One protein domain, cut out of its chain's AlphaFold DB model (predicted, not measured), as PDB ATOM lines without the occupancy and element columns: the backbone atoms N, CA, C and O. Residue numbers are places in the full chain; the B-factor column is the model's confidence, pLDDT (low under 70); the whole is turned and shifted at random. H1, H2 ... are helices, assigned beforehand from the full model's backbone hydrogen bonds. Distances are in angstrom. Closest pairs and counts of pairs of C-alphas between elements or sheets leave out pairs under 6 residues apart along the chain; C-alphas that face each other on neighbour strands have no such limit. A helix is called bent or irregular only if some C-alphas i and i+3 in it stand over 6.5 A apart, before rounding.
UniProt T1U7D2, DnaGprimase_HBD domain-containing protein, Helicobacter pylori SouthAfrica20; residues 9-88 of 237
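This is residues 9 to 88 of the 237 residues of the protein "DnaGprimase_HBD domain-containing protein" of Helicobacter pylori SouthAfrica20 (UniProt T1U7D2). H4 and H5 pack side by side with H3 in an up-and-down bundle of three, each running against the one before, and H6 packs on H5. Residues 21 to 30 stick out as an arm towards H1. The printed part has 80 residues with six named helices, H1 to H6, and no named strand: all helix, loose, radius of gyration of the C-alphas 16.4 A, spans 49 by 30 by 18 A.

From first to last C-alpha, H4, residues 47 to 61, is 20.8 A, H5, 66 to 80, 20.6 A, H3, 30 to 40, 15.5 A, and H2, 17 to 24, 10.5 A. H5 is only just irregular, C-alphas 71 and 74 being 6.7 A apart. H1, residues 9 to 13, 6.2 A, begins at C-alpha (-14.844, -63.069, -15.700); H6, 84 to 87, 5.6 A, ends at (-12.917, -23.961, -30.579).

H5, the hub, touches H4 in a hairpin, a shallow tilt of 22 degrees, closest C-alphas Leu 61 and Gln 69, 5.5 A. H5 touches H3 the same way at 29 degrees, a shallow tilt, closest C-alphas Ala 39 and Leu 79, 6.6 A. With residues 53 to 57 alone H4 touches H3, closest C-alphas Leu 35 and Met 57, 6.5 A. With residues 73 to 77 alone H5 touches H6, closest C-alphas Ala 77 and Ser 84, 5.9 A. H1 and H2 are close but not clearly touching, closest C-alphas Met 11 and Ile 17, 6.7 A; H2 and H3 are apart. Every O i to N i+4 pair is within hydrogen-bond range in H1 to H4, 9 of 11 in H5; H6 is too short for one.

The C-alphas farthest apart, Ala 13 and His 85, are 50.2 A apart. The printed part has no cut and no long link; pLDDT is under 70 at residue 88.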
ATOM      1  N   ALA A   9     -14.904 -61.767 -16.349       87.06
ATOM      2  CA  ALA A   9     -14.844 -63.069 -15.700       87.06
ATOM      3  C   ALA A   9     -16.198 -63.787 -15.795       87.06
ATOM      4  O   ALA A   9     -16.229 -64.964 -16.164       87.06
ATOM      5  N   ASP A  10     -17.304 -63.070 -15.583       88.50
ATOM      6  CA  ASP A  10     -18.668 -63.580 -15.753       88.50
ATOM      7  C   ASP A  10     -18.917 -64.048 -17.193       88.50
ATOM      8  O   ASP A  10     -19.488 -65.112 -17.433       88.50
ATOM      9  N   MET A  11     -18.445 -63.281 -18.181       86.00
ATOM     10  CA  MET A  11     -18.588 -63.634 -19.597       86.00
ATOM     11  C   MET A  11     -17.806 -64.896 -19.975       86.00
ATOM     12  O   MET A  11     -18.289 -65.709 -20.766       86.00
ATOM     13  N   ILE A  12     -16.609 -65.078 -19.412       86.44
ATOM     14  CA  ILE A  12     -15.814 -66.298 -19.610       86.44
ATOM     15  C   ILE A  12     -16.519 -67.492 -18.958       86.44
ATOM     16  O   ILE A  12     -16.643 -68.538 -19.595       86.44
ATOM     17  N   ALA A  13     -17.037 -67.328 -17.736       88.44
ATOM     18  CA  ALA A  13     -17.798 -68.362 -17.033       88.44
ATOM     19  C   ALA A  13     -19.076 -68.773 -17.793       88.44
ATOM     20  O   ALA A  13     -19.433 -69.950 -17.811       88.44
ATOM     21  N   ASN A  14     -19.712 -67.829 -18.491       87.75
ATOM     22  CA  ASN A  14     -20.903 -68.051 -19.315       87.75
ATOM     23  C   ASN A  14     -20.602 -68.508 -20.760       87.75
ATOM     24  O   ASN A  14     -21.501 -68.497 -21.601       87.75
ATOM     25  N   ASN A  15     -19.363 -68.910 -21.081       86.94
ATOM     26  CA  ASN A  15     -18.919 -69.313 -22.430       86.94
ATOM     27  C   ASN A  15     -19.121 -68.242 -23.528       86.94
ATOM     28  O   ASN A  15     -19.134 -68.557 -24.717       86.94
ATOM     29  N   GLN A  16     -19.209 -66.959 -23.169       86.25
ATOM     30  CA  GLN A  16     -19.373 -65.835 -24.105       86.25
ATOM     31  C   GLN A  16     -18.027 -65.334 -24.660       86.25
ATOM     32  O   GLN A  16     -17.828 -64.142 -24.899       86.25
ATOM     33  N   ILE A  17     -17.076 -66.250 -24.859       85.50
ATOM     34  CA  ILE A  17     -15.680 -65.938 -25.199       85.50
ATOM     35  C   ILE A  17     -15.581 -65.253 -26.567       85.50
ATOM     36  O   ILE A  17     -14.826 -64.295 -26.721       85.50
ATOM     37  N   GLU A  18     -16.357 -65.707 -27.551       86.81
ATOM     38  CA  GLU A  18     -16.346 -65.121 -28.896       86.81
ATOM     39  C   GLU A  18     -16.954 -63.710 -28.905       86.81
ATOM     40  O   GLU A  18     -16.380 -62.802 -29.499       86.81
ATOM     41  N   THR A  19     -18.023 -63.467 -28.136       83.81
ATOM     42  CA  THR A  19     -18.588 -62.118 -27.944       83.81
ATOM     43  C   THR A  19     -17.584 -61.170 -27.285       83.81
ATOM     44  O   THR A  19     -17.414 -60.032 -27.723       83.81
ATOM     45  N   LEU A  20     -16.874 -61.641 -26.255       83.88
ATOM     46  CA  LEU A  20     -15.840 -60.856 -25.583       83.88
ATOM     47  C   LEU A  20     -14.672 -60.532 -26.529       83.88
ATOM     48  O   LEU A  20     -14.191 -59.397 -26.543       83.88
ATOM     49  N   LYS A  21     -14.232 -61.495 -27.351       84.50
ATOM     50  CA  LYS A  21     -13.207 -61.266 -28.384       84.50
ATOM     51  C   LYS A  21     -13.658 -60.230 -29.404       84.50
ATOM     52  O   LYS A  21     -12.882 -59.331 -29.716       84.50
ATOM     53  N   ASP A  22     -14.896 -60.314 -29.878       86.44
ATOM     54  CA  ASP A  22     -15.450 -59.351 -30.831       86.44
ATOM     55  C   ASP A  22     -15.469 -57.933 -30.254       86.44
ATOM     56  O   ASP A  22     -15.089 -56.980 -30.939       86.44
ATOM     57  N   TRP A  23     -15.831 -57.773 -28.983       80.50
ATOM     58  CA  TRP A  23     -15.791 -56.472 -28.310       80.50
ATOM     59  C   TRP A  23     -14.367 -55.941 -28.141       80.50
ATOM     60  O   TRP A  23     -14.101 -54.779 -28.448       80.50
ATOM     61  N   LEU A  24     -13.429 -56.793 -27.722       82.25
ATOM     62  CA  LEU A  24     -12.018 -56.419 -27.581       82.25
ATOM     63  C   LEU A  24     -11.328 -56.170 -28.932       82.25
ATOM     64  O   LEU A  24     -10.339 -55.440 -28.989       82.25
ATOM     65  N   SER A  25     -11.860 -56.718 -30.028       83.56
ATOM     66  CA  SER A  25     -11.333 -56.521 -31.384       83.56
ATOM     67  C   SER A  25     -11.553 -55.107 -31.938       83.56
ATOM     68  O   SER A  25     -10.947 -54.743 -32.947       83.56
ATOM     69  N   ARG A  26     -12.387 -54.285 -31.281       81.38
ATOM     70  CA  ARG A  26     -12.727 -52.914 -31.700       81.38
ATOM     71  C   ARG A  26     -12.266 -51.882 -30.664       81.38
ATOM     72  O   ARG A  26     -13.100 -51.247 -30.017       81.38
ATOM     73  N   PRO A  27     -10.948 -51.694 -30.477       78.06
ATOM     74  CA  PRO A  27     -10.445 -50.744 -29.498       78.06
ATOM     75  C   PRO A  27     -10.790 -49.309 -29.908       78.06
ATOM     76  O   PRO A  27     -10.562 -48.891 -31.043       78.06
ATOM     77  N   ILE A  28     -11.301 -48.535 -28.953       83.19
ATOM     78  CA  ILE A  28     -11.485 -47.089 -29.085       83.19
ATOM     79  C   ILE A  28     -10.206 -46.361 -28.660       83.19
ATOM     80  O   ILE A  28      -9.508 -46.780 -27.733       83.19
ATOM     81  N   ALA A  29      -9.882 -45.250 -29.324       88.50
ATOM     82  CA  ALA A  29      -8.752 -44.423 -28.921       88.50
ATOM     83  C   ALA A  29      -8.990 -43.833 -27.519       88.50
ATOM     84  O   ALA A  29     -10.061 -43.298 -27.243       88.50
ATOM     85  N   PHE A  30      -7.975 -43.858 -26.649       87.62
ATOM     86  CA  PHE A  30      -8.094 -43.380 -25.263       87.62
ATOM     87  C   PHE A  30      -8.647 -41.949 -25.157       87.62
ATOM     88  O   PHE A  30      -9.565 -41.696 -24.384       87.62
ATOM     89  N   ILE A  31      -8.132 -41.018 -25.971       89.44
ATOM     90  CA  ILE A  31      -8.581 -39.616 -25.960       89.44
ATOM     91  C   ILE A  31     -10.056 -39.518 -26.370       89.44
ATOM     92  O   ILE A  31     -10.814 -38.784 -25.745       89.44
ATOM     93  N   GLU A  32     -10.481 -40.282 -27.380       91.44
ATOM     94  CA  GLU A  32     -11.884 -40.323 -27.801       91.44
ATOM     95  C   GLU A  32     -12.785 -40.872 -26.694       91.44
ATOM     96  O   GLU A  32     -13.817 -40.277 -26.390       91.44
ATOM     97  N   PHE A  33     -12.379 -41.981 -26.071       91.88
ATOM     98  CA  PHE A  33     -13.107 -42.590 -24.965       91.88
ATOM     99  C   PHE A  33     -13.322 -41.598 -23.817       91.88
ATOM    100  O   PHE A  33     -14.454 -41.405 -23.379       91.88
ATOM    101  N   VAL A  34     -12.257 -40.921 -23.378       92.12
ATOM    102  CA  VAL A  34     -12.333 -39.936 -22.290       92.12
ATOM    103  C   VAL A  34     -13.231 -38.759 -22.670       92.12
ATOM    104  O   VAL A  34     -14.075 -38.369 -21.871       92.12
ATOM    105  N   LEU A  35     -13.121 -38.226 -23.892       93.94
ATOM    106  CA  LEU A  35     -13.962 -37.109 -24.342       93.94
ATOM    107  C   LEU A  35     -15.448 -37.481 -24.406       93.94
ATOM    108  O   LEU A  35     -16.295 -36.699 -23.980       93.94
ATOM    109  N   ARG A  36     -15.779 -38.682 -24.896       94.25
ATOM    110  CA  ARG A  36     -17.160 -39.191 -24.898       94.25
ATOM    111  C   ARG A  36     -17.688 -39.380 -23.479       94.25
ATOM    112  O   ARG A  36     -18.837 -39.041 -23.211       94.25
ATOM    113  N   HIS A  37     -16.848 -39.885 -22.580       92.75
ATOM    114  CA  HIS A  37     -17.220 -40.060 -21.184       92.75
ATOM    115  C   HIS A  37     -17.463 -38.715 -20.486       92.75
ATOM    116  O   HIS A  37     -18.522 -38.536 -19.896       92.75
ATOM    117  N   MET A  38     -16.562 -37.739 -20.652       93.25
ATOM    118  CA  MET A  38     -16.755 -36.369 -20.164       93.25
ATOM    119  C   MET A  38     -18.072 -35.784 -20.678       93.25
ATOM    120  O   MET A  38     -18.850 -35.274 -19.887       93.25
ATOM    121  N   ALA A  39     -18.371 -35.920 -21.976       92.31
ATOM    122  CA  ALA A  39     -19.615 -35.412 -22.563       92.31
ATOM    123  C   ALA A  39     -20.863 -35.999 -21.889       92.31
ATOM    124  O   ALA A  39     -21.830 -35.280 -21.660       92.31
ATOM    125  N   SER A  40     -20.827 -37.293 -21.553       92.31
ATOM    126  CA  SER A  40     -21.950 -37.997 -20.924       92.31
ATOM    127  C   SER A  40     -22.234 -37.569 -19.480       92.31
ATOM    128  O   SER A  40     -23.309 -37.862 -18.966       92.31
ATOM    129  N   SER A  41     -21.298 -36.872 -18.830       92.06
ATOM    130  CA  SER A  41     -21.455 -36.376 -17.458       92.06
ATOM    131  C   SER A  41     -22.188 -35.031 -17.363       92.06
ATOM    132  O   SER A  41     -22.457 -34.587 -16.250       92.06
ATOM    133  N   TYR A  42     -22.521 -34.395 -18.492       91.44
ATOM    134  CA  TYR A  42     -23.141 -33.065 -18.541       91.44
ATOM    135  C   TYR A  42     -24.520 -33.073 -19.205       91.44
ATOM    136  O   TYR A  42     -24.787 -33.837 -20.134       91.44
ATOM    137  N   VAL A  43     -25.377 -32.140 -18.785       89.00
ATOM    138  CA  VAL A  43     -26.659 -31.861 -19.447       89.00
ATOM    139  C   VAL A  43     -26.420 -30.887 -20.601       89.00
ATOM    140  O   VAL A  43     -26.377 -29.675 -20.416       89.00
ATOM    141  N   LEU A  44     -26.252 -31.410 -21.815       86.88
ATOM    142  CA  LEU A  44     -25.877 -30.607 -22.988       86.88
ATOM    143  C   LEU A  44     -27.000 -29.708 -23.540       86.88
ATOM    144  O   LEU A  44     -26.752 -28.924 -24.455       86.88
ATOM    145  N   ASP A  45     -28.210 -29.785 -22.992       86.94
ATOM    146  CA  ASP A  45     -29.286 -28.834 -23.294       86.94
ATOM    147  C   ASP A  45     -29.158 -27.533 -22.484       86.94
ATOM    148  O   ASP A  45     -29.666 -26.495 -22.907       86.94
ATOM    149  N   ASP A  46     -28.427 -27.553 -21.363       86.50
ATOM    150  CA  ASP A  46     -28.123 -26.364 -20.566       86.50
ATOM    151  C   ASP A  46     -26.853 -25.671 -21.112       86.50
ATOM    152  O   ASP A  46     -25.765 -26.261 -21.108       86.50
ATOM    153  N   PRO A  47     -26.940 -24.404 -21.567       84.88
ATOM    154  CA  PRO A  47     -25.783 -23.644 -22.033       84.88
ATOM    155  C   PRO A  47     -24.644 -23.524 -21.008       84.88
ATOM    156  O   PRO A  47     -23.479 -23.487 -21.406       84.88
ATOM    157  N   LEU A  48     -24.949 -23.463 -19.705       88.62
ATOM    158  CA  LEU A  48     -23.943 -23.338 -18.646       88.62
ATOM    159  C   LEU A  48     -23.176 -24.647 -18.445       88.62
ATOM    160  O   LEU A  48     -21.950 -24.632 -18.342       88.62
ATOM    161  N   GLU A  49     -23.878 -25.779 -18.432       89.31
ATOM    162  CA  GLU A  49     -23.258 -27.107 -18.362       89.31
ATOM    163  C   GLU A  49     -22.460 -27.413 -19.633       89.31
ATOM    164  O   GLU A  49     -21.357 -27.957 -19.561       89.31
ATOM    165  N   LYS A  50     -22.942 -26.968 -20.799       88.94
ATOM    166  CA  LYS A  50     -22.211 -27.069 -22.070       88.94
ATOM    167  C   LYS A  50     -20.902 -26.275 -22.066       88.94
ATOM    168  O   LYS A  50     -19.888 -26.777 -22.550       88.94
ATOM    169  N   ASP A  51     -20.889 -25.062 -21.511       88.12
ATOM    170  CA  ASP A  51     -19.663 -24.259 -21.369       88.12
ATOM    171  C   ASP A  51     -18.669 -24.893 -20.379       88.12
ATOM    172  O   ASP A  51     -17.461 -24.920 -20.642       88.12
ATOM    173  N   LYS A  52     -19.154 -25.477 -19.274       91.69
ATOM    174  CA  LYS A  52     -18.311 -26.250 -18.344       91.69
ATOM    175  C   LYS A  52     -17.688 -27.465 -19.029       91.69
ATOM    176  O   LYS A  52     -16.466 -27.612 -18.979       91.69
ATOM    177  N   ALA A  53     -18.492 -28.258 -19.739       93.25
ATOM    178  CA  ALA A  53     -18.030 -29.413 -20.507       93.25
ATOM    179  C   ALA A  53     -16.960 -29.015 -21.534       93.25
ATOM    180  O   ALA A  53     -15.901 -29.636 -21.626       93.25
ATOM    181  N   LEU A  54     -17.192 -27.921 -22.267       93.31
ATOM    182  CA  LEU A  54     -16.242 -27.375 -23.232       93.31
ATOM    183  C   LEU A  54     -14.903 -27.011 -22.578       93.31
ATOM    184  O   LEU A  54     -13.840 -27.384 -23.085       93.31
ATOM    185  N   LYS A  55     -14.936 -26.285 -21.455       93.00
ATOM    186  CA  LYS A  55     -13.732 -25.875 -20.716       93.00
ATOM    187  C   LYS A  55     -12.958 -27.070 -20.181       93.00
ATOM    188  O   LYS A  55     -11.733 -27.085 -20.308       93.00
ATOM    189  N   GLU A  56     -13.648 -28.057 -19.622       95.44
ATOM    190  CA  GLU A  56     -13.023 -29.274 -19.105       95.44
ATOM    191  C   GLU A  56     -12.358 -30.076 -20.228       95.44
ATOM    192  O   GLU A  56     -11.167 -30.373 -20.144       95.44
ATOM    193  N   MET A  57     -13.074 -30.344 -21.324       94.69
ATOM    194  CA  MET A  57     -12.537 -31.096 -22.462       94.69
ATOM    195  C   MET A  57     -11.341 -30.393 -23.112       94.69
ATOM    196  O   MET A  57     -10.342 -31.032 -23.454       94.69
ATOM    197  N   LEU A  58     -11.400 -29.066 -23.263       92.88
ATOM    198  CA  LEU A  58     -10.258 -28.281 -23.736       92.88
ATOM    199  C   LEU A  58      -9.100 -28.299 -22.732       92.88
ATOM    200  O   LEU A  58      -7.941 -28.335 -23.146       92.88
ATOM    201  N   GLY A  59      -9.392 -28.278 -21.430       92.12
ATOM    202  CA  GLY A  59      -8.412 -28.424 -20.355       92.12
ATOM    203  C   GLY A  59      -7.684 -29.765 -20.419       92.12
ATOM    204  O   GLY A  59      -6.456 -29.792 -20.407       92.12
ATOM    205  N   PHE A  60      -8.426 -30.857 -20.592       94.00
ATOM    206  CA  PHE A  60      -7.882 -32.194 -20.805       94.00
ATOM    207  C   PHE A  60      -6.999 -32.257 -22.056       94.00
ATOM    208  O   PHE A  60      -5.871 -32.749 -21.990       94.00
ATOM    209  N   LEU A  61      -7.463 -31.693 -23.180       91.88
ATOM    210  CA  LEU A  61      -6.703 -31.696 -24.432       91.88
ATOM    211  C   LEU A  61      -5.362 -30.956 -24.333       91.88
ATOM    212  O   LEU A  61      -4.403 -31.363 -24.993       91.88
ATOM    213  N   LYS A  62      -5.244 -29.913 -23.502       91.50
ATOM    214  CA  LYS A  62      -3.987 -29.151 -23.336       91.50
ATOM    215  C   LYS A  62      -2.802 -30.006 -22.880       91.50
ATOM    216  O   LYS A  62      -1.667 -29.628 -23.156       91.50
ATOM    217  N   ASN A  63      -3.053 -31.155 -22.252       87.12
ATOM    218  CA  ASN A  63      -2.012 -32.091 -21.812       87.12
ATOM    219  C   ASN A  63      -1.368 -32.876 -22.967       87.12
ATOM    220  O   ASN A  63      -0.363 -33.556 -22.776       87.12
ATOM    221  N   PHE A  64      -1.935 -32.797 -24.172       88.75
ATOM    222  CA  PHE A  64      -1.456 -33.511 -25.350       88.75
ATOM    223  C   PHE A  64      -0.758 -32.573 -26.337       88.75
ATOM    224  O   PHE A  64      -0.888 -31.351 -26.278       88.75
ATOM    225  N   SER A  65      -0.027 -33.142 -27.300       84.75
ATOM    226  CA  SER A  65       0.603 -32.361 -28.372       84.75
ATOM    227  C   SER A  65      -0.421 -31.531 -29.162       84.75
ATOM    228  O   SER A  65      -1.562 -31.953 -29.344       84.75
ATOM    229  N   LEU A  66       0.003 -30.386 -29.708       78.50
ATOM    230  CA  LEU A  66      -0.860 -29.498 -30.506       78.50
ATOM    231  C   LEU A  66      -1.567 -30.211 -31.670       78.50
ATOM    232  O   LEU A  66      -2.678 -29.840 -32.034       78.50
ATOM    233  N   LEU A  67      -0.940 -31.250 -32.229       75.56
ATOM    234  CA  LEU A  67      -1.539 -32.084 -33.263       75.56
ATOM    235  C   LEU A  67      -2.759 -32.849 -32.734       75.56
ATOM    236  O   LEU A  67      -3.823 -32.783 -33.339       75.56
ATOM    237  N   LEU A  68      -2.618 -33.545 -31.602       77.56
ATOM    238  CA  LEU A  68      -3.728 -34.274 -30.982       77.56
ATOM    239  C   LEU A  68      -4.824 -33.300 -30.546       77.56
ATOM    240  O   LEU A  68      -5.997 -33.544 -30.796       77.56
ATOM    241  N   GLN A  69      -4.444 -32.140 -30.006       87.12
ATOM    242  CA  GLN A  69      -5.402 -31.076 -29.717       87.12
ATOM    243  C   GLN A  69      -6.200 -30.681 -30.965       87.12
ATOM    244  O   GLN A  69      -7.420 -30.578 -30.902       87.12
ATOM    245  N   SER A  70      -5.537 -30.468 -32.106       83.69
ATOM    246  CA  SER A  70      -6.227 -30.107 -33.349       83.69
ATOM    247  C   SER A  70      -7.090 -31.232 -33.919       83.69
ATOM    248  O   SER A  70      -8.159 -30.941 -34.445       83.69
ATOM    249  N   GLU A  71      -6.662 -32.487 -33.778       87.06
ATOM    250  CA  GLU A  71      -7.360 -33.665 -34.308       87.06
ATOM    251  C   GLU A  71      -8.655 -33.960 -33.542       87.06
ATOM    252  O   GLU A  71      -9.665 -34.324 -34.135       87.06
ATOM    253  N   TYR A  72      -8.648 -33.757 -32.221       91.88
ATOM    254  CA  TYR A  72      -9.791 -34.068 -31.358       91.88
ATOM    255  C   TYR A  72     -10.731 -32.881 -31.111       91.88
ATOM    256  O   TYR A  72     -11.848 -33.066 -30.631       91.88
ATOM    257  N   LYS A  73     -10.343 -31.658 -31.488       91.38
ATOM    258  CA  LYS A  73     -11.232 -30.484 -31.445       91.38
ATOM    259  C   LYS A  73     -12.529 -30.669 -32.259       91.38
ATOM    260  O   LYS A  73     -13.585 -30.356 -31.718       91.38
ATOM    261  N   PRO A  74     -12.513 -31.204 -33.497       91.06
ATOM    262  CA  PRO A  74     -13.737 -31.533 -34.233       91.06
ATOM    263  C   PRO A  74     -14.663 -32.511 -33.498       91.06
ATOM    264  O   PRO A  74     -15.879 -32.345 -33.542       91.06
ATOM    265  N   LEU A  75     -14.109 -33.499 -32.785       92.00
ATOM    266  CA  LEU A  75     -14.904 -34.423 -31.974       92.00
ATOM    267  C   LEU A  75     -15.611 -33.688 -30.828       92.00
ATOM    268  O   LEU A  75     -16.796 -33.912 -30.616       92.00
ATOM    269  N   ILE A  76     -14.924 -32.775 -30.131       92.94
ATOM    270  CA  ILE A  76     -15.549 -31.926 -29.099       92.94
ATOM    271  C   ILE A  76     -16.685 -31.090 -29.700       92.94
ATOM    272  O   ILE A  76     -17.756 -30.998 -29.104       92.94
ATOM    273  N   ALA A  77     -16.474 -30.522 -30.893       91.00
ATOM    274  CA  ALA A  77     -17.501 -29.753 -31.599       91.00
ATOM    275  C   ALA A  77     -18.766 -30.591 -31.833       91.00
ATOM    276  O   ALA A  77     -19.872 -30.144 -31.531       91.00
ATOM    277  N   ALA A  78     -18.585 -31.823 -32.314       91.56
ATOM    278  CA  ALA A  78     -19.673 -32.759 -32.572       91.56
ATOM    279  C   ALA A  78     -20.376 -33.213 -31.283       91.56
ATOM    280  O   ALA A  78     -21.602 -33.220 -31.235       91.56
ATOM    281  N   LEU A  79     -19.617 -33.555 -30.235       91.44
ATOM    282  CA  LEU A  79     -20.167 -34.023 -28.959       91.44
ATOM    283  C   LEU A  79     -21.007 -32.949 -28.266       91.44
ATOM    284  O   LEU A  79     -22.082 -33.251 -27.765       91.44
ATOM    285  N   LEU A  80     -20.537 -31.700 -28.258       90.94
ATOM    286  CA  LEU A  80     -21.220 -30.591 -27.583       90.94
ATOM    287  C   LEU A  80     -22.217 -29.851 -28.486       90.94
ATOM    288  O   LEU A  80     -22.896 -28.932 -28.024       90.94
ATOM    289  N   GLN A  81     -22.292 -30.230 -29.766       88.62
ATOM    290  CA  GLN A  81     -23.073 -29.543 -30.798       88.62
ATOM    291  C   GLN A  81     -22.745 -28.039 -30.858       88.62
ATOM    292  O   GLN A  81     -23.634 -27.191 -30.960       88.62
ATOM    293  N   VAL A  82     -21.457 -27.699 -30.743       84.94
ATOM    294  CA  VAL A  82     -20.971 -26.311 -30.786       84.94
ATOM    295  C   VAL A  82     -20.319 -25.999 -32.131       84.94
ATOM    296  O   VAL A  82     -19.688 -26.873 -32.731       84.94
ATOM    297  N   PRO A  83     -20.405 -24.747 -32.614       80.81
ATOM    298  CA  PRO A  83     -19.752 -24.359 -33.854       80.81
ATOM    299  C   PRO A  83     -18.224 -24.483 -33.774       80.81
ATOM    300  O   PRO A  83     -17.599 -24.079 -32.792       80.81
ATOM    301  N   SER A  84     -17.601 -24.940 -34.861       75.44
ATOM    302  CA  SER A  84     -16.148 -25.134 -34.972       75.44
ATOM    303  C   SER A  84     -15.331 -23.875 -34.636       75.44
ATOM    304  O   SER A  84     -14.248 -23.960 -34.050       75.44
ATOM    305  N   HIS A  85     -15.853 -22.686 -34.955       75.44
ATOM    306  CA  HIS A  85     -15.177 -21.415 -34.690       75.44
ATOM    307  C   HIS A  85     -15.007 -21.109 -33.190       75.44
ATOM    308  O   HIS A  85     -14.020 -20.477 -32.814       75.44
ATOM    309  N   VAL A  86     -15.897 -21.610 -32.322       74.38
ATOM    310  CA  VAL A  86     -15.818 -21.438 -30.855       74.38
ATOM    311  C   VAL A  86     -14.577 -22.134 -30.280       74.38
ATOM    312  O   VAL A  86     -13.992 -21.694 -29.294       74.38
ATOM    313  N   LEU A  87     -14.100 -23.181 -30.954       70.31
ATOM    314  CA  LEU A  87     -12.917 -23.961 -30.579       70.31
ATOM    315  C   LEU A  87     -11.605 -23.395 -31.160       70.31
ATOM    316  O   LEU A  87     -10.535 -24.019 -31.050       70.31
ATOM    317  N   GLY A  88     -11.672 -22.233 -31.818       62.53
ATOM    318  CA  GLY A  88     -10.558 -21.651 -32.567       62.53
ATOM    319  C   GLY A  88     -10.146 -22.501 -33.771       62.53
ATOM    320  O   GLY A  88      -9.002 -22.411 -34.227       62.53
TER     321      GLY A  88